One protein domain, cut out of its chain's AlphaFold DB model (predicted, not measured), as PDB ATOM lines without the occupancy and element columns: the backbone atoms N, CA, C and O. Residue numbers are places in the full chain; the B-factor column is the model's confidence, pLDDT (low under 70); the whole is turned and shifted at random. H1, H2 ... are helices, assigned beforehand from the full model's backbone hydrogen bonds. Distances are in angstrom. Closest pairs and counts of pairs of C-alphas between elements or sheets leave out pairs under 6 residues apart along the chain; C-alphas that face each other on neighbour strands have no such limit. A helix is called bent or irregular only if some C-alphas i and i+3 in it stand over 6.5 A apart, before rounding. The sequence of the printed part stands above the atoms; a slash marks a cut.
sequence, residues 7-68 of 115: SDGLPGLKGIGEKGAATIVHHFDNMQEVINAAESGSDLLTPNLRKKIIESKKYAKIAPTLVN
ATOM      1  N   SER A   7     199.716 158.181 228.974       94.69
ATOM      2  CA  SER A   7     198.434 158.742 228.533       94.69
ATOM      3  C   SER A   7     197.332 157.681 228.553       94.69
ATOM      4  O   SER A   7     196.212 157.967 228.966       94.69
ATOM      5  N   ASP A   8     197.686 156.442 228.198       93.88
ATOM      6  CA  ASP A   8     196.764 155.301 228.126       93.88
ATOM      7  C   ASP A   8     196.780 154.436 229.400       93.88
ATOM      8  O   ASP A   8     196.186 153.357 229.448       93.88
ATOM      9  N   GLY A   9     197.488 154.870 230.449       92.94
ATOM     10  CA  GLY A   9     197.612 154.122 231.704       92.94
ATOM     11  C   GLY A   9     198.384 152.801 231.576       92.94
ATOM     12  O   GLY A   9     198.258 151.919 232.427       92.94
ATOM     13  N   LEU A  10     199.193 152.644 230.526       93.75
ATOM     14  CA  LEU A  10     199.973 151.442 230.258       93.75
ATOM     15  C   LEU A  10     201.343 151.533 230.952       93.75
ATOM     16  O   LEU A  10     202.197 152.314 230.532       93.75
ATOM     17  N   PRO A  11     201.624 150.713 231.979       92.62
ATOM     18  CA  PRO A  11     202.833 150.872 232.791       92.62
ATOM     19  C   PRO A  11     204.130 150.443 232.087       92.62
ATOM     20  O   PRO A  11     205.211 150.846 232.512       92.62
ATOM     21  N   GLY A  12     204.055 149.618 231.036       94.56
ATOM     22  CA  GLY A  12     205.236 149.016 230.412       94.56
ATOM     23  C   GLY A  12     205.873 147.895 231.244       94.56
ATOM     24  O   GLY A  12     205.318 147.428 232.241       94.56
ATOM     25  N   LEU A  13     207.060 147.445 230.828       95.50
ATOM     26  CA  LEU A  13     207.873 146.494 231.590       95.50
ATOM     27  C   LEU A  13     208.558 147.224 232.751       95.50
ATOM     28  O   LEU A  13     209.322 148.174 232.556       95.50
ATOM     29  N   LYS A  14     208.310 146.766 233.981       93.88
ATOM     30  CA  LYS A  14     208.766 147.459 235.188       93.88
ATOM     31  C   LYS A  14     210.294 147.575 235.205       93.88
ATOM     32  O   LYS A  14     211.021 146.589 235.109       93.88
ATOM     33  N   GLY A  15     210.789 148.802 235.359       93.12
ATOM     34  CA  GLY A  15     212.225 149.080 235.418       93.12
ATOM     35  C   GLY A  15     212.939 149.063 234.063       93.12
ATOM     36  O   GLY A  15     214.173 149.114 234.052       93.12
ATOM     37  N   ILE A  16     212.211 149.004 232.945       94.75
ATOM     38  CA  ILE A  16     212.755 149.167 231.593       94.75
ATOM     39  C   ILE A  16     212.188 150.460 230.999       94.75
ATOM     40  O   ILE A  16     211.053 150.511 230.539       94.75
ATOM     41  N   GLY A  17     212.995 151.521 231.037       92.81
ATOM     42  CA  GLY A  17     212.666 152.796 230.398       92.81
ATOM     43  C   GLY A  17     212.999 152.809 228.904       92.81
ATOM     44  O   GLY A  17     213.379 151.795 228.320       92.81
ATOM     45  N   GLU A  18     212.931 153.990 228.297       93.44
ATOM     46  CA  GLU A  18     213.123 154.191 226.855       93.44
ATOM     47  C   GLU A  18     214.474 153.683 226.327       93.44
ATOM     48  O   GLU A  18     214.506 152.971 225.329       93.44
ATOM     49  N   LYS A  19     215.584 153.941 227.032       93.06
ATOM     50  CA  LYS A  19     216.915 153.452 226.620       93.06
ATOM     51  C   LYS A  19     217.003 151.926 226.600       93.06
ATOM     52  O   LYS A  19     217.535 151.350 225.661       93.06
ATOM     53  N   GLY A  20     216.465 151.275 227.633       93.69
ATOM     54  CA  GLY A  20     216.438 149.814 227.702       93.69
ATOM     55  C   GLY A  20     215.522 149.219 226.635       93.69
ATOM     56  O   GLY A  20     215.876 148.224 226.013       93.69
ATOM     57  N   ALA A  21     214.381 149.866 226.381       94.62
ATOM     58  CA  ALA A  21     213.485 149.497 225.296       94.62
ATOM     59  C   ALA A  21     214.180 149.595 223.929       94.62
ATOM     60  O   ALA A  21     214.078 148.657 223.148       94.62
ATOM     61  N   ALA A  22     214.922 150.679 223.676       94.94
ATOM     62  CA  ALA A  22     215.667 150.893 222.438       94.94
ATOM     63  C   ALA A  22     216.704 149.787 222.184       94.94
ATOM     64  O   ALA A  22     216.778 149.264 221.077       94.94
ATOM     65  N   THR A  23     217.456 149.375 223.211       93.25
ATOM     66  CA  THR A  23     218.392 148.246 223.096       93.25
ATOM     67  C   THR A  23     217.676 146.950 222.723       93.25
ATOM     68  O   THR A  23     218.159 146.207 221.880       93.25
ATOM     69  N   ILE A  24     216.514 146.679 223.324       94.12
ATOM     70  CA  ILE A  24     215.759 145.450 223.059       94.12
ATOM     71  C   ILE A  24     215.248 145.427 221.611       94.12
ATOM     72  O   ILE A  24     215.467 144.447 220.910       94.12
ATOM     73  N   VAL A  25     214.609 146.500 221.138       94.25
ATOM     74  CA  VAL A  25     214.022 146.529 219.780       94.25
ATOM     75  C   VAL A  25     215.065 146.533 218.663       94.25
ATOM     76  O   VAL A  25     214.728 146.259 217.521       94.25
ATOM     77  N   HIS A  26     216.331 146.831 218.967       94.69
ATOM     78  CA  HIS A  26     217.413 146.721 217.989       94.69
ATOM     79  C   HIS A  26     217.809 145.263 217.700       94.69
ATOM     80  O   HIS A  26     218.462 144.991 216.697       94.69
ATOM     81  N   HIS A  27     217.449 144.336 218.591       94.00
ATOM     82  CA  HIS A  27     217.851 142.932 218.520       94.00
ATOM     83  C   HIS A  27     216.695 141.962 218.257       94.00
ATOM     84  O   HIS A  27     216.964 140.805 217.942       94.00
ATOM     85  N   PHE A  28     215.439 142.395 218.408       95.44
ATOM     86  CA  PHE A  28     214.267 141.520 218.336       95.44
ATOM     87  C   PHE A  28     213.102 142.213 217.634       95.44
ATOM     88  O   PHE A  28     212.810 143.377 217.924       95.44
ATOM     89  N   ASP A  29     212.388 141.468 216.793       93.12
ATOM     90  CA  ASP A  29     211.315 142.014 215.959       93.12
ATOM     91  C   ASP A  29     209.980 142.088 216.708       93.12
ATOM     92  O   ASP A  29     209.117 142.920 216.419       93.12
ATOM     93  N   ASN A  30     209.779 141.209 217.691       94.25
ATOM     94  CA  ASN A  30     208.520 141.108 218.416       94.25
ATOM     95  C   ASN A  30     208.703 140.724 219.890       94.25
ATOM     96  O   ASN A  30     209.733 140.218 220.329       94.25
ATOM     97  N   MET A  31     207.653 140.951 220.682       95.31
ATOM     98  CA  MET A  31     207.678 140.701 222.126       95.31
ATOM     99  C   MET A  31     207.872 139.219 222.482       95.31
ATOM    100  O   MET A  31     208.439 138.913 223.530       95.31
ATOM    101  N   GLN A  32     207.419 138.293 221.633       95.00
ATOM    102  CA  GLN A  32     207.565 136.864 221.900       95.00
ATOM    103  C   GLN A  32     209.035 136.438 221.821       95.00
ATOM    104  O   GLN A  32     209.502 135.710 222.695       95.00
ATOM    105  N   GLU A  33     209.783 136.946 220.842       95.62
ATOM    106  CA  GLU A  33     211.233 136.753 220.744       95.62
ATOM    107  C   GLU A  33     211.973 137.314 221.956       95.62
ATOM    108  O   GLU A  33     212.831 136.634 222.513       95.62
ATOM    109  N   VAL A  34     211.587 138.502 222.429       95.88
ATOM    110  CA  VAL A  34     212.167 139.116 223.633       95.88
ATOM    111  C   VAL A  34     211.964 138.227 224.864       95.88
ATOM    112  O   VAL A  34     212.897 138.019 225.643       95.88
ATOM    113  N   ILE A  35     210.754 137.688 225.047       95.31
ATOM    114  CA  ILE A  35     210.436 136.774 226.155       95.31
ATOM    115  C   ILE A  35     211.262 135.488 226.032       95.31
ATOM    116  O   ILE A  35     211.895 135.073 227.004       95.31
ATOM    117  N   ASN A  36     211.302 134.888 224.840       96.12
ATOM    118  CA  ASN A  36     212.048 133.658 224.584       96.12
ATOM    119  C   ASN A  36     213.552 133.851 224.838       96.12
ATOM    120  O   ASN A  36     214.164 133.029 225.515       96.12
ATOM    121  N   ALA A  37     214.134 134.956 224.366       95.62
ATOM    122  CA  ALA A  37     215.543 135.285 224.563       95.62
ATOM    123  C   ALA A  37     215.890 135.531 226.038       95.62
ATOM    124  O   ALA A  37     216.979 135.173 226.496       95.62
ATOM    125  N   ALA A  38     214.969 136.125 226.803       95.38
ATOM    126  CA  ALA A  38     215.149 136.296 228.238       95.38
ATOM    127  C   ALA A  38     215.146 134.947 228.976       95.38
ATOM    128  O   ALA A  38     215.968 134.748 229.870       95.38
ATOM    129  N   GLU A  39     214.271 134.020 228.578       94.94
ATOM    130  CA  GLU A  39     214.148 132.679 229.169       94.94
ATOM    131  C   GLU A  39     215.291 131.740 228.783       94.94
ATOM    132  O   GLU A  39     215.771 130.990 229.627       94.94
ATOM    133  N   SER A  40     215.764 131.815 227.537       94.69
ATOM    134  CA  SER A  40     216.885 131.010 227.047       94.69
ATOM    135  C   SER A  40     218.245 131.509 227.538       94.69
ATOM    136  O   SER A  40     219.262 130.874 227.271       94.69
ATOM    137  N   GLY A  41     218.287 132.658 228.219       91.75
ATOM    138  CA  GLY A  41     219.529 133.242 228.710       91.75
ATOM    139  C   GLY A  41     220.401 133.860 227.617       91.75
ATOM    140  O   GLY A  41     221.610 133.911 227.804       91.75
ATOM    141  N   SER A  42     219.816 134.347 226.517       92.06
ATOM    142  CA  SER A  42     220.554 134.940 225.391       92.06
ATOM    143  C   SER A  42     221.528 136.044 225.826       92.06
ATOM    144  O   SER A  42     221.185 136.884 226.666       92.06
ATOM    145  N   ASP A  43     222.708 136.072 225.205       91.94
ATOM    146  CA  ASP A  43     223.750 137.083 225.435       91.94
ATOM    147  C   ASP A  43     223.401 138.453 224.832       91.94
ATOM    148  O   ASP A  43     223.982 139.469 225.208       91.94
ATOM    149  N   LEU A  44     222.396 138.506 223.948       91.62
ATOM    150  CA  LEU A  44     221.853 139.756 223.398       91.62
ATOM    151  C   LEU A  44     221.142 140.608 224.464       91.62
ATOM    152  O   LEU A  44     220.870 141.789 224.251       91.62
ATOM    153  N   LEU A  45     220.823 140.021 225.621       92.88
ATOM    154  CA  LEU A  45     220.194 140.703 226.744       92.88
ATOM    155  C   LEU A  45     221.115 140.672 227.961       92.88
ATOM    156  O   LEU A  45     221.511 139.613 228.445       92.88
ATOM    157  N   THR A  46     221.376 141.843 228.545       94.00
ATOM    158  CA  THR A  46     222.111 141.904 229.817       94.00
ATOM    159  C   THR A  46     221.368 141.127 230.918       94.00
ATOM    160  O   THR A  46     220.128 141.100 230.922       94.00
ATOM    161  N   PRO A  47     222.072 140.562 231.921       94.56
ATOM    162  CA  PRO A  47     221.433 139.816 233.010       94.56
ATOM    163  C   PRO A  47     220.317 140.595 233.724       94.56
ATOM    164  O   PRO A  47     219.289 140.024 234.092       94.56
ATOM    165  N   ASN A  48     220.487 141.915 233.866       94.00
ATOM    166  CA  ASN A  48     219.490 142.798 234.471       94.00
ATOM    167  C   ASN A  48     218.233 142.957 233.598       94.00
ATOM    168  O   ASN A  48     217.120 142.929 234.120       94.00
ATOM    169  N   LEU A  49     218.387 143.101 232.274       94.50
ATOM    170  CA  LEU A  49     217.245 143.172 231.357       94.50
ATOM    171  C   LEU A  49     216.472 141.854 231.339       94.50
ATOM    172  O   LEU A  49     215.252 141.883 231.481       94.50
ATOM    173  N   ARG A  50     217.165 140.707 231.271       95.56
ATOM    174  CA  ARG A  50     216.509 139.390 231.331       95.56
ATOM    175  C   ARG A  50     215.667 139.238 232.590       95.56
ATOM    176  O   ARG A  50     214.495 138.893 232.496       95.56
ATOM    177  N   LYS A  51     216.237 139.561 233.759       95.94
ATOM    178  CA  LYS A  51     215.523 139.490 235.041       95.94
ATOM    179  C   LYS A  51     214.229 140.313 235.011       95.94
ATOM    180  O   LYS A  51     213.169 139.788 235.332       95.94
ATOM    181  N   LYS A  52     214.298 141.567 234.554       95.88
ATOM    182  CA  LYS A  52     213.134 142.469 234.473       95.88
ATOM    183  C   LYS A  52     212.068 141.995 233.482       95.88
ATOM    184  O   LYS A  52     210.876 142.129 233.763       95.88
ATOM    185  N   ILE A  53     212.483 141.438 232.342       95.81
ATOM    186  CA  ILE A  53     211.571 140.860 231.342       95.81
ATOM    187  C   ILE A  53     210.847 139.647 231.937       95.81
ATOM    188  O   ILE A  53     209.622 139.582 231.856       95.81
ATOM    189  N   ILE A  54     211.573 138.736 232.593       95.81
ATOM    190  CA  ILE A  54     211.000 137.542 233.237       95.81
ATOM    191  C   ILE A  54     210.021 137.937 234.351       95.81
ATOM    192  O   ILE A  54     208.901 137.428 234.392       95.81
ATOM    193  N   GLU A  55     210.390 138.886 235.216       96.19
ATOM    194  CA  GLU A  55     209.507 139.411 236.270       96.19
ATOM    195  C   GLU A  55     208.234 140.053 235.694       96.19
ATOM    196  O   GLU A  55     207.154 139.950 236.276       96.19
ATOM    197  N   SER A  56     208.340 140.665 234.512       95.56
ATOM    198  CA  SER A  56     207.227 141.308 233.810       95.56
ATOM    199  C   SER A  56     206.549 140.399 232.770       95.56
ATOM    200  O   SER A  56     205.702 140.876 232.015       95.56
ATOM    201  N   LYS A  57     206.859 139.091 232.729       94.56
ATOM    202  CA  LYS A  57     206.415 138.149 231.677       94.56
ATOM    203  C   LYS A  57     204.902 138.140 231.467       94.56
ATOM    204  O   LYS A  57     204.438 138.065 230.333       94.56
ATOM    205  N   LYS A  58     204.117 138.233 232.547       93.94
ATOM    206  CA  LYS A  58     202.645 138.283 232.458       93.94
ATOM    207  C   LYS A  58     202.166 139.497 231.660       93.94
ATOM    208  O   LYS A  58     201.326 139.340 230.784       93.94
ATOM    209  N   TYR A  59     202.727 140.675 231.937       94.75
ATOM    210  CA  TYR A  59     202.412 141.892 231.194       94.75
ATOM    211  C   TYR A  59     202.965 141.826 229.767       94.75
ATOM    212  O   TYR A  59     202.241 142.112 228.822       94.75
ATOM    213  N   ALA A  60     204.211 141.374 229.598       94.50
ATOM    214  CA  ALA A  60     204.853 141.236 228.291       94.50
ATOM    215  C   ALA A  60     203.997 140.418 227.309       94.50
ATOM    216  O   ALA A  60     203.835 140.817 226.163       94.50
ATOM    217  N   LYS A  61     203.375 139.324 227.769       95.62
ATOM    218  CA  LYS A  61     202.501 138.485 226.934       95.62
ATOM    219  C   LYS A  61     201.244 139.195 226.425       95.62
ATOM    220  O   LYS A  61     200.836 138.940 225.301       95.62
ATOM    221  N   ILE A  62     200.629 140.055 227.237       95.25
ATOM    222  CA  ILE A  62     199.391 140.766 226.864       95.25
ATOM    223  C   ILE A  62     199.662 142.121 226.203       95.25
ATOM    224  O   ILE A  62     198.777 142.689 225.572       95.25
ATOM    225  N   ALA A  63     200.881 142.648 226.334       94.00
ATOM    226  CA  ALA A  63     201.236 143.974 225.850       94.00
ATOM    227  C   ALA A  63     200.995 144.178 224.338       94.00
ATOM    228  O   ALA A  63     200.533 145.261 223.986       94.00
ATOM    229  N   PRO A  64     201.228 143.190 223.443       93.88
ATOM    230  CA  PRO A  64     200.862 143.326 222.033       93.88
ATOM    231  C   PRO A  64     199.361 143.548 221.829       93.88
ATOM    232  O   PRO A  64     198.982 144.423 221.064       93.88
ATOM    233  N   THR A  65     198.507 142.821 222.554       92.88
ATOM    234  CA  THR A  65     197.045 142.964 222.470       92.88
ATOM    235  C   THR A  65     196.560 144.315 222.988       92.88
ATOM    236  O   THR A  65     195.599 144.859 222.463       92.88
ATOM    237  N   LEU A  66     197.217 144.861 224.013       93.31
ATOM    238  CA  LEU A  66     196.842 146.155 224.591       93.31
ATOM    239  C   LEU A  66     197.272 147.350 223.735       93.31
ATOM    240  O   LEU A  66     196.680 148.416 223.849       93.31
ATOM    241  N   VAL A  67     198.342 147.200 222.951       94.62
ATOM    242  CA  VAL A  67     199.010 148.326 222.278       94.62
ATOM    243  C   VAL A  67     198.770 148.331 220.774       94.62
ATOM    244  O   VAL A  67     198.733 149.399 220.171       94.62
ATOM    245  N   ASN A  68     198.637 147.164 220.144       94.75
ATOM    246  CA  ASN A  68     198.395 147.105 218.710       94.75
ATOM    247  C   ASN A  68     196.950 147.502 218.403       94.75
ATOM    248  O   ASN A  68     196.017 147.083 219.090       94.75
TER     249      ASN A  68
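Overview. This is residues 7 to 68 of the 115 residues of the protein "Unannotated protein" of freshwater metagenome (UniProt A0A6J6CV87). H4, the longest helix, reaches out from a loose triangle of three short helices, H1, H2 and H3; residues 7 to 17, with no named element, come in from the end where H4 finishes. The 62 printed residues hold four named helices, H1 to H4 in order, and no named strand: all helix. The whole is compact, radius of gyration of the C-alphas 10.9 A, yet elongated, 33 by 21 by 20 A.

Along the chain. Find C-alpha 57 at (206.415, 138.149, 231.677); H4 runs 15.7 A to C-alpha 67 at (199.010, 148.326, 222.278). It is irregular: C-alphas 61 and 64 are 7.1 A apart. H2 is residues 31 to 39, 12.5 A; H3, 47 to 55, 12.4 A; H1, 18 to 25, 10.5 A.

Arrangement. Look at Met 31 and Ala 60, whose C-alphas, 6.8 A apart, are the closest where H2 and H4 touch, at a shallow tilt of 10 degrees, opposite ways. H2 touches H3 at a steep tilt of 64 degrees, closest at C-alphas 38 and 50, 4.6 A. H1 is close to H2 but not clearly touching, C-alphas 24 and 34 being closest at 7.3 A; H1 and H4 are apart. Every O i to N i+4 pair is within hydrogen-bond range in H1, H2 and H3; in H4, 4 of 7.

Size, cuts and confidence. The farthest C-alphas, Ser 7 and Asp 43, are 33.5 A apart. The printed part has no cut, no link is long, and no printed residue is under 70 in pLDDT.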